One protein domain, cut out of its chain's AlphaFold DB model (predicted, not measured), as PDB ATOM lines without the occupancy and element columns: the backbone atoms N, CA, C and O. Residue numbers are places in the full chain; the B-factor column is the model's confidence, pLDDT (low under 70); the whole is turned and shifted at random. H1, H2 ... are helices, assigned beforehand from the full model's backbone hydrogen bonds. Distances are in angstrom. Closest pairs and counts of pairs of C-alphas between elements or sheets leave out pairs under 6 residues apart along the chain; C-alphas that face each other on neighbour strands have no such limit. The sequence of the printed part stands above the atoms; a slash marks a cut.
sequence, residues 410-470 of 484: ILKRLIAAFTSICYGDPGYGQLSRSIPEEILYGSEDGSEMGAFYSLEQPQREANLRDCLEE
ATOM      1  N   ILE A 410     381.931 110.370 259.468       97.25
ATOM      2  CA  ILE A 410     381.515 109.155 260.186       97.25
ATOM      3  C   ILE A 410     380.608 109.513 261.358       97.25
ATOM      4  O   ILE A 410     379.519 108.964 261.452       97.25
ATOM      5  N   LEU A 411     381.000 110.462 262.213       95.75
ATOM      6  CA  LEU A 411     380.183 110.868 263.364       95.75
ATOM      7  C   LEU A 411     378.808 111.427 262.967       95.75
ATOM      8  O   LEU A 411     377.858 111.297 263.731       95.75
ATOM      9  N   LYS A 412     378.692 112.047 261.785       95.12
ATOM     10  CA  LYS A 412     377.422 112.585 261.272       95.12
ATOM     11  C   LYS A 412     376.524 111.513 260.655       95.12
ATOM     12  O   LYS A 412     375.311 111.609 260.808       95.12
ATOM     13  N   ARG A 413     377.090 110.530 259.940       95.81
ATOM     14  CA  ARG A 413     376.300 109.475 259.275       95.81
ATOM     15  C   ARG A 413     376.032 108.261 260.158       95.81
ATOM     16  O   ARG A 413     375.014 107.607 259.982       95.81
ATOM     17  N   LEU A 414     376.968 107.917 261.045       96.94
ATOM     18  CA  LEU A 414     376.927 106.703 261.854       96.94
ATOM     19  C   LEU A 414     376.120 106.999 263.113       96.94
ATOM     20  O   LEU A 414     376.668 107.184 264.198       96.94
ATOM     21  N   ILE A 415     374.810 107.087 262.919       94.94
ATOM     22  CA  ILE A 415     373.823 107.297 263.969       94.94
ATOM     23  C   ILE A 415     372.766 106.197 263.908       94.94
ATOM     24  O   ILE A 415     372.403 105.735 262.826       94.94
ATOM     25  N   ALA A 416     372.270 105.772 265.069       95.50
ATOM     26  CA  ALA A 416     371.140 104.853 265.128       95.50
ATOM     27  C   ALA A 416     369.872 105.540 264.593       95.50
ATOM     28  O   ALA A 416     369.576 106.680 264.958       95.50
ATOM     29  N   ALA A 417     369.126 104.830 263.751       95.25
ATOM     30  CA  ALA A 417     367.878 105.289 263.159       95.25
ATOM     31  C   ALA A 417     366.831 104.177 263.253       95.25
ATOM     32  O   ALA A 417     367.150 103.006 263.063       95.25
ATOM     33  N   PHE A 418     365.583 104.553 263.518       96.69
ATOM     34  CA  PHE A 418     364.479 103.621 263.750       96.69
ATOM     35  C   PHE A 418     363.324 103.922 262.800       96.69
ATOM     36  O   PHE A 418     363.150 105.076 262.405       96.69
ATOM     37  N   THR A 419     362.537 102.904 262.454       95.62
ATOM     38  CA  THR A 419     361.274 103.071 261.719       95.62
ATOM     39  C   THR A 419     360.313 103.949 262.519       95.62
ATOM     40  O   THR A 419     359.773 104.915 261.986       95.62
ATOM     41  N   SER A 420     360.170 103.682 263.822       94.94
ATOM     42  CA  SER A 420     359.513 104.592 264.762       94.94
ATOM     43  C   SER A 420     360.130 104.525 266.161       94.94
ATOM     44  O   SER A 420     360.660 103.503 266.593       94.94
ATOM     45  N   ILE A 421     360.029 105.638 266.889       95.38
ATOM     46  CA  ILE A 421     360.310 105.744 268.331       95.38
ATOM     47  C   ILE A 421     359.051 106.124 269.128       95.38
ATOM     48  O   ILE A 421     359.127 106.414 270.321       95.38
ATOM     49  N   CYS A 422     357.888 106.148 268.480       93.75
ATOM     50  CA  CYS A 422     356.607 106.393 269.122       93.75
ATOM     51  C   CYS A 422     355.993 105.054 269.528       93.75
ATOM     52  O   CYS A 422     355.621 104.246 268.681       93.75
ATOM     53  N   TYR A 423     355.896 104.805 270.835       93.00
ATOM     54  CA  TYR A 423     355.217 103.611 271.334       93.00
ATOM     55  C   TYR A 423     353.770 103.564 270.825       93.00
ATOM     56  O   TYR A 423     353.049 104.557 270.930       93.00
ATOM     57  N   GLY A 424     353.358 102.399 270.327       88.62
ATOM     58  CA  GLY A 424     352.070 102.177 269.666       88.62
ATOM     59  C   GLY A 424     352.212 101.976 268.158       88.62
ATOM     60  O   GLY A 424     351.418 101.238 267.579       88.62
ATOM     61  N   ASP A 425     353.257 102.532 267.542       91.62
ATOM     62  CA  ASP A 425     353.533 102.310 266.124       91.62
ATOM     63  C   ASP A 425     354.030 100.866 265.888       91.62
ATOM     64  O   ASP A 425     354.799 100.346 266.704       91.62
ATOM     65  N   PRO A 426     353.660 100.208 264.770       89.31
ATOM     66  CA  PRO A 426     354.091  98.836 264.471       89.31
ATOM     67  C   PRO A 426     355.617  98.662 264.398       89.31
ATOM     68  O   PRO A 426     356.155  97.646 264.838       89.31
ATOM     69  N   GLY A 427     356.319  99.679 263.886       93.06
ATOM     70  CA  GLY A 427     357.780  99.724 263.771       93.06
ATOM     71  C   GLY A 427     358.495 100.307 264.996       93.06
ATOM     72  O   GLY A 427     359.627 100.781 264.867       93.06
ATOM     73  N   TYR A 428     357.847 100.358 266.167       96.19
ATOM     74  CA  TYR A 428     358.442 100.940 267.372       96.19
ATOM     75  C   TYR A 428     359.705 100.183 267.811       96.19
ATOM     76  O   TYR A 428     359.673  98.995 268.124       96.19
ATOM     77  N   GLY A 429     360.834 100.898 267.828       95.69
ATOM     78  CA  GLY A 429     362.152 100.363 268.176       95.69
ATOM     79  C   GLY A 429     362.819  99.527 267.079       95.69
ATOM     80  O   GLY A 429     363.971  99.134 267.259       95.69
ATOM     81  N   GLN A 430     362.136  99.268 265.959       96.06
ATOM     82  CA  GLN A 430     362.696  98.555 264.810       96.06
ATOM     83  C   GLN A 430     363.724  99.444 264.107       96.06
ATOM     84  O   GLN A 430     363.478 100.639 263.915       96.06
ATOM     85  N   LEU A 431     364.868  98.884 263.708       95.94
ATOM     86  CA  LEU A 431     365.877  99.640 262.967       95.94
ATOM     87  C   LEU A 431     365.323 100.094 261.612       95.94
ATOM     88  O   LEU A 431     364.635  99.354 260.912       95.94
ATOM     89  N   SER A 432     365.631 101.336 261.236       95.19
ATOM     90  CA  SER A 432     365.269 101.860 259.919       95.19
ATOM     91  C   SER A 432     366.046 101.121 258.833       95.19
ATOM     92  O   SER A 432     367.241 100.878 258.980       95.19
ATOM     93  N   ARG A 433     365.434 100.904 257.666       91.00
ATOM     94  CA  ARG A 433     366.133 100.361 256.483       91.00
ATOM     95  C   ARG A 433     367.292 101.230 255.987       91.00
ATOM     96  O   ARG A 433     368.108 100.777 255.198       91.00
ATOM     97  N   SER A 434     367.334 102.495 256.404       91.81
ATOM     98  CA  SER A 434     368.414 103.435 256.080       91.81
ATOM     99  C   SER A 434     369.548 103.442 257.109       91.81
ATOM    100  O   SER A 434     370.457 104.268 257.010       91.81
ATOM    101  N   ILE A 435     369.488 102.564 258.118       95.56
ATOM    102  CA  ILE A 435     370.498 102.511 259.166       95.56
ATOM    103  C   ILE A 435     371.871 102.133 258.580       95.56
ATOM    104  O   ILE A 435     371.946 101.322 257.656       95.56
ATOM    105  N   PRO A 436     372.974 102.699 259.099       97.12
ATOM    106  CA  PRO A 436     374.312 102.308 258.677       97.12
ATOM    107  C   PRO A 436     374.572 100.808 258.872       97.12
ATOM    108  O   PRO A 436     374.273 100.250 259.931       97.12
ATOM    109  N   GLU A 437     375.206 100.179 257.879       96.56
ATOM    110  CA  GLU A 437     375.590  98.759 257.902       96.56
ATOM    111  C   GLU A 437     376.436  98.407 259.133       96.56
ATOM    112  O   GLU A 437     376.352  97.305 259.666       96.56
ATOM    113  N   GLU A 438     377.210  99.366 259.647       97.56
ATOM    114  CA  GLU A 438     378.009  99.192 260.858       97.56
ATOM    115  C   GLU A 438     377.194  98.880 262.118       97.56
ATOM    116  O   GLU A 438     377.760  98.355 263.080       97.56
ATOM    117  N   ILE A 439     375.910  99.248 262.130       97.44
ATOM    118  CA  ILE A 439     374.951  98.933 263.195       97.44
ATOM    119  C   ILE A 439     374.120  97.704 262.800       97.44
ATOM    120  O   ILE A 439     373.918  96.824 263.637       97.44
ATOM    121  N   LEU A 440     373.690  97.618 261.532       96.75
ATOM    122  CA  LEU A 440     372.876  96.508 261.015       96.75
ATOM    123  C   LEU A 440     373.586  95.147 261.069       96.75
ATOM    124  O   LEU A 440     372.930  94.141 261.286       96.75
ATOM    125  N   TYR A 441     374.906  95.114 260.891       96.50
ATOM    126  CA  TYR A 441     375.740  93.903 260.982       96.50
ATOM    127  C   TYR A 441     376.730  93.993 262.152       96.50
ATOM    128  O   TYR A 441     377.849  93.472 262.113       96.50
ATOM    129  N   GLY A 442     376.376  94.801 263.150       96.06
ATOM    130  CA  GLY A 442     377.291  95.293 264.164       96.06
ATOM    131  C   GLY A 442     377.503  94.369 265.364       96.06
ATOM    132  O   GLY A 442     378.465  94.582 266.113       96.06
ATOM    133  N   SER A 443     376.625  93.384 265.569       96.62
ATOM    134  CA  SER A 443     376.699  92.460 266.705       96.62
ATOM    135  C   SER A 443     377.932  91.543 266.633       96.62
ATOM    136  O   SER A 443     378.686  91.526 265.655       96.62
ATOM    137  N   GLU A 444     378.159  90.765 267.693       96.69
ATOM    138  CA  GLU A 444     379.268  89.807 267.772       96.69
ATOM    139  C   GLU A 444     379.309  88.805 266.602       96.69
ATOM    140  O   GLU A 444     380.387  88.512 266.078       96.69
ATOM    141  N   ASP A 445     378.144  88.320 266.184       95.44
ATOM    142  CA  ASP A 445     377.921  87.312 265.141       95.44
ATOM    143  C   ASP A 445     377.505  87.903 263.778       95.44
ATOM    144  O   ASP A 445     377.213  87.160 262.842       95.44
ATOM    145  N   GLY A 446     377.508  89.234 263.644       93.50
ATOM    146  CA  GLY A 446     377.159  89.929 262.403       93.50
ATOM    147  C   GLY A 446     375.658  90.119 262.162       93.50
ATOM    148  O   GLY A 446     375.271  90.474 261.053       93.50
ATOM    149  N   SER A 447     374.818  89.887 263.169       95.12
ATOM    150  CA  SER A 447     373.421  90.330 263.205       95.12
ATOM    151  C   SER A 447     373.262  91.822 263.548       95.12
ATOM    152  O   SER A 447     374.234  92.573 263.710       95.12
ATOM    153  N   GLU A 448     372.006  92.252 263.669       96.38
ATOM    154  CA  GLU A 448     371.656  93.618 264.040       96.38
ATOM    155  C   GLU A 448     371.847  93.863 265.536       96.38
ATOM    156  O   GLU A 448     371.530  93.027 266.376       96.38
ATOM    157  N   MET A 449     372.383  95.028 265.900       98.12
ATOM    158  CA  MET A 449     372.453  95.419 267.308       98.12
ATOM    159  C   MET A 449     371.056  95.795 267.841       98.12
ATOM    160  O   MET A 449     370.239  96.370 267.127       98.12
ATOM    161  N   GLY A 450     370.833  95.616 269.142       98.00
ATOM    162  CA  GLY A 450     369.657  96.122 269.853       98.00
ATOM    163  C   GLY A 450     368.592  95.065 270.130       98.00
ATOM    164  O   GLY A 450     368.849  93.871 270.049       98.00
ATOM    165  N   ALA A 451     367.398  95.533 270.497       97.50
ATOM    166  CA  ALA A 451     366.290  94.719 271.011       97.50
ATOM    167  C   ALA A 451     365.814  93.595 270.074       97.50
ATOM    168  O   ALA A 451     365.291  92.594 270.546       97.50
ATOM    169  N   PHE A 452     365.995  93.762 268.763       96.25
ATOM    170  CA  PHE A 452     365.554  92.809 267.741       96.25
ATOM    171  C   PHE A 452     366.659  91.854 267.269       96.25
ATOM    172  O   PHE A 452     366.432  91.059 266.364       96.25
ATOM    173  N   TYR A 453     367.825  91.876 267.922       96.00
ATOM    174  CA  TYR A 453     368.972  91.005 267.638       96.00
ATOM    175  C   TYR A 453     368.590  89.525 267.444       96.00
ATOM    176  O   TYR A 453     369.049  88.888 266.500       96.00
ATOM    177  N   SER A 454     367.700  88.987 268.286       93.06
ATOM    178  CA  SER A 454     367.274  87.579 268.246       93.06
ATOM    179  C   SER A 454     366.439  87.200 267.018       93.06
ATOM    180  O   SER A 454     366.256  86.015 266.739       93.06
ATOM    181  N   LEU A 455     365.943  88.177 266.251       93.62
ATOM    182  CA  LEU A 455     365.247  87.909 264.993       93.62
ATOM    183  C   LEU A 455     366.201  87.496 263.877       93.62
ATOM    184  O   LEU A 455     365.742  86.916 262.894       93.62
ATOM    185  N   GLU A 456     367.492  87.809 264.005       94.88
ATOM    186  CA  GLU A 456     368.512  87.499 263.007       94.88
ATOM    187  C   GLU A 456     368.130  87.994 261.598       94.88
ATOM    188  O   GLU A 456     368.360  87.313 260.596       94.88
ATOM    189  N   GLN A 457     367.501  89.176 261.500       92.44
ATOM    190  CA  GLN A 457     367.002  89.715 260.226       92.44
ATOM    191  C   GLN A 457     368.077  89.754 259.128       92.44
ATOM    192  O   GLN A 457     367.791  89.298 258.016       92.44
ATOM    193  N   PRO A 458     369.322  90.200 259.404       93.94
ATOM    194  CA  PRO A 458     370.371  90.196 258.392       93.94
ATOM    195  C   PRO A 458     370.698  88.791 257.864       93.94
ATOM    196  O   PRO A 458     370.880  88.601 256.660       93.94
ATOM    197  N   GLN A 459     370.730  87.790 258.746       95.38
ATOM    198  CA  GLN A 459     370.978  86.396 258.382       95.38
ATOM    199  C   GLN A 459     369.804  85.800 257.604       95.38
ATOM    200  O   GLN A 459     370.014  85.108 256.608       95.38
ATOM    201  N   ARG A 460     368.561  86.077 258.019       94.12
ATOM    202  CA  ARG A 460     367.353  85.631 257.308       94.12
ATOM    203  C   ARG A 460     367.311  86.183 255.888       94.12
ATOM    204  O   ARG A 460     367.021  85.434 254.958       94.12
ATOM    205  N   GLU A 461     367.637  87.463 255.715       93.38
ATOM    206  CA  GLU A 461     367.721  88.080 254.393       93.38
ATOM    207  C   GLU A 461     368.820  87.431 253.539       93.38
ATOM    208  O   GLU A 461     368.560  87.064 252.393       93.38
ATOM    209  N   ALA A 462     370.026  87.248 254.091       93.06
ATOM    210  CA  ALA A 462     371.136  86.612 253.382       93.06
ATOM    211  C   ALA A 462     370.781  85.184 252.931       93.06
ATOM    212  O   ALA A 462     370.885  84.870 251.747       93.06
ATOM    213  N   ASN A 463     370.241  84.365 253.836       94.75
ATOM    214  CA  ASN A 463     369.810  83.000 253.529       94.75
ATOM    215  C   ASN A 463     368.716  82.964 252.451       94.75
ATOM    216  O   ASN A 463     368.709  82.074 251.601       94.75
ATOM    217  N   LEU A 464     367.788  83.930 252.460       94.38
ATOM    218  CA  LEU A 464     366.761  84.039 251.426       94.38
ATOM    219  C   LEU A 464     367.376  84.386 250.065       94.38
ATOM    220  O   LEU A 464     366.971  83.816 249.054       94.38
ATOM    221  N   ARG A 465     368.351  85.301 250.027       94.12
ATOM    222  CA  ARG A 465     369.060  85.662 248.791       94.12
ATOM    223  C   ARG A 465     369.817  84.472 248.214       94.12
ATOM    224  O   ARG A 465     369.648  84.206 247.026       94.12
ATOM    225  N   ASP A 466     370.539  83.731 249.047       94.69
ATOM    226  CA  ASP A 466     371.270  82.530 248.631       94.69
ATOM    227  C   ASP A 466     370.312  81.471 248.056       94.69
ATOM    228  O   ASP A 466     370.537  80.940 246.968       94.69
ATOM    229  N   CYS A 467     369.173  81.231 248.721       94.69
ATOM    230  CA  CYS A 467     368.131  80.337 248.208       94.69
ATOM    231  C   CYS A 467     367.566  80.810 246.858       94.69
ATOM    232  O   CYS A 467     367.307  80.002 245.966       94.69
ATOM    233  N   LEU A 468     367.334  82.112 246.691       93.88
ATOM    234  CA  LEU A 468     366.830  82.650 245.429       93.88
ATOM    235  C   LEU A 468     367.872  82.519 244.315       93.88
ATOM    236  O   LEU A 468     367.504  82.189 243.194       93.88
ATOM    237  N   GLU A 469     369.155  82.731 244.591       91.50
ATOM    238  CA  GLU A 469     370.208  82.553 243.589       91.50
ATOM    239  C   GLU A 469     370.331  81.089 243.140       91.50
ATOM    240  O   GLU A 469     370.457  80.820 241.944       91.50
ATOM    241  N   GLU A 470     370.237  80.141 244.075       94.38
ATOM    242  CA  GLU A 470     370.393  78.713 243.782       94.38
ATOM    243  C   GLU A 470     369.160  78.101 243.093       94.38
ATOM    244  O   GLU A 470     369.301  77.289 242.173       94.38
TER     245      GLU A 470
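Overview. This is residues 410 to 470 of the 484 residues of an uncharacterized protein of Methanothrix sp (UniProt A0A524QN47). What is the shape? There is little regular structure: two long loops, residues 414 to 436 and 441 to 456, make most of a body with short H1 at one end, and residues 461 to 470 of H3 stick out as an arm. What is printed? The printed part has 61 residues, 22 of them in H1, H2 and H3, in that order; it is all helix, only just loose, close to compact (radius of gyration of the C-alphas 12.8 A), spanning 39 by 31 by 19 A.

Along the chain. Where is H1? Residues 410 to 413, from C-alpha 410 at (381.515, 109.155, 260.186). Where are H2 and H3? H2 is residues 437 to 440; H3, residues 457 to 470, is 20.1 A long, ending at C-alpha 470 (370.393, 78.713, 243.782).

Arrangement. Which helices touch? None; H1 is apart from both others, while H2 and H3 are close but not clearly touching, their closest C-alphas, Leu 440 and Pro 458, 7.3 A apart. And the backbones? Every O i to N i+4 pair in H3 is within hydrogen-bond range; H1 and H2 are too short for one.

Size, cuts and confidence. Any cut? None; both links are long. Low confidence? No printed residue is under 70.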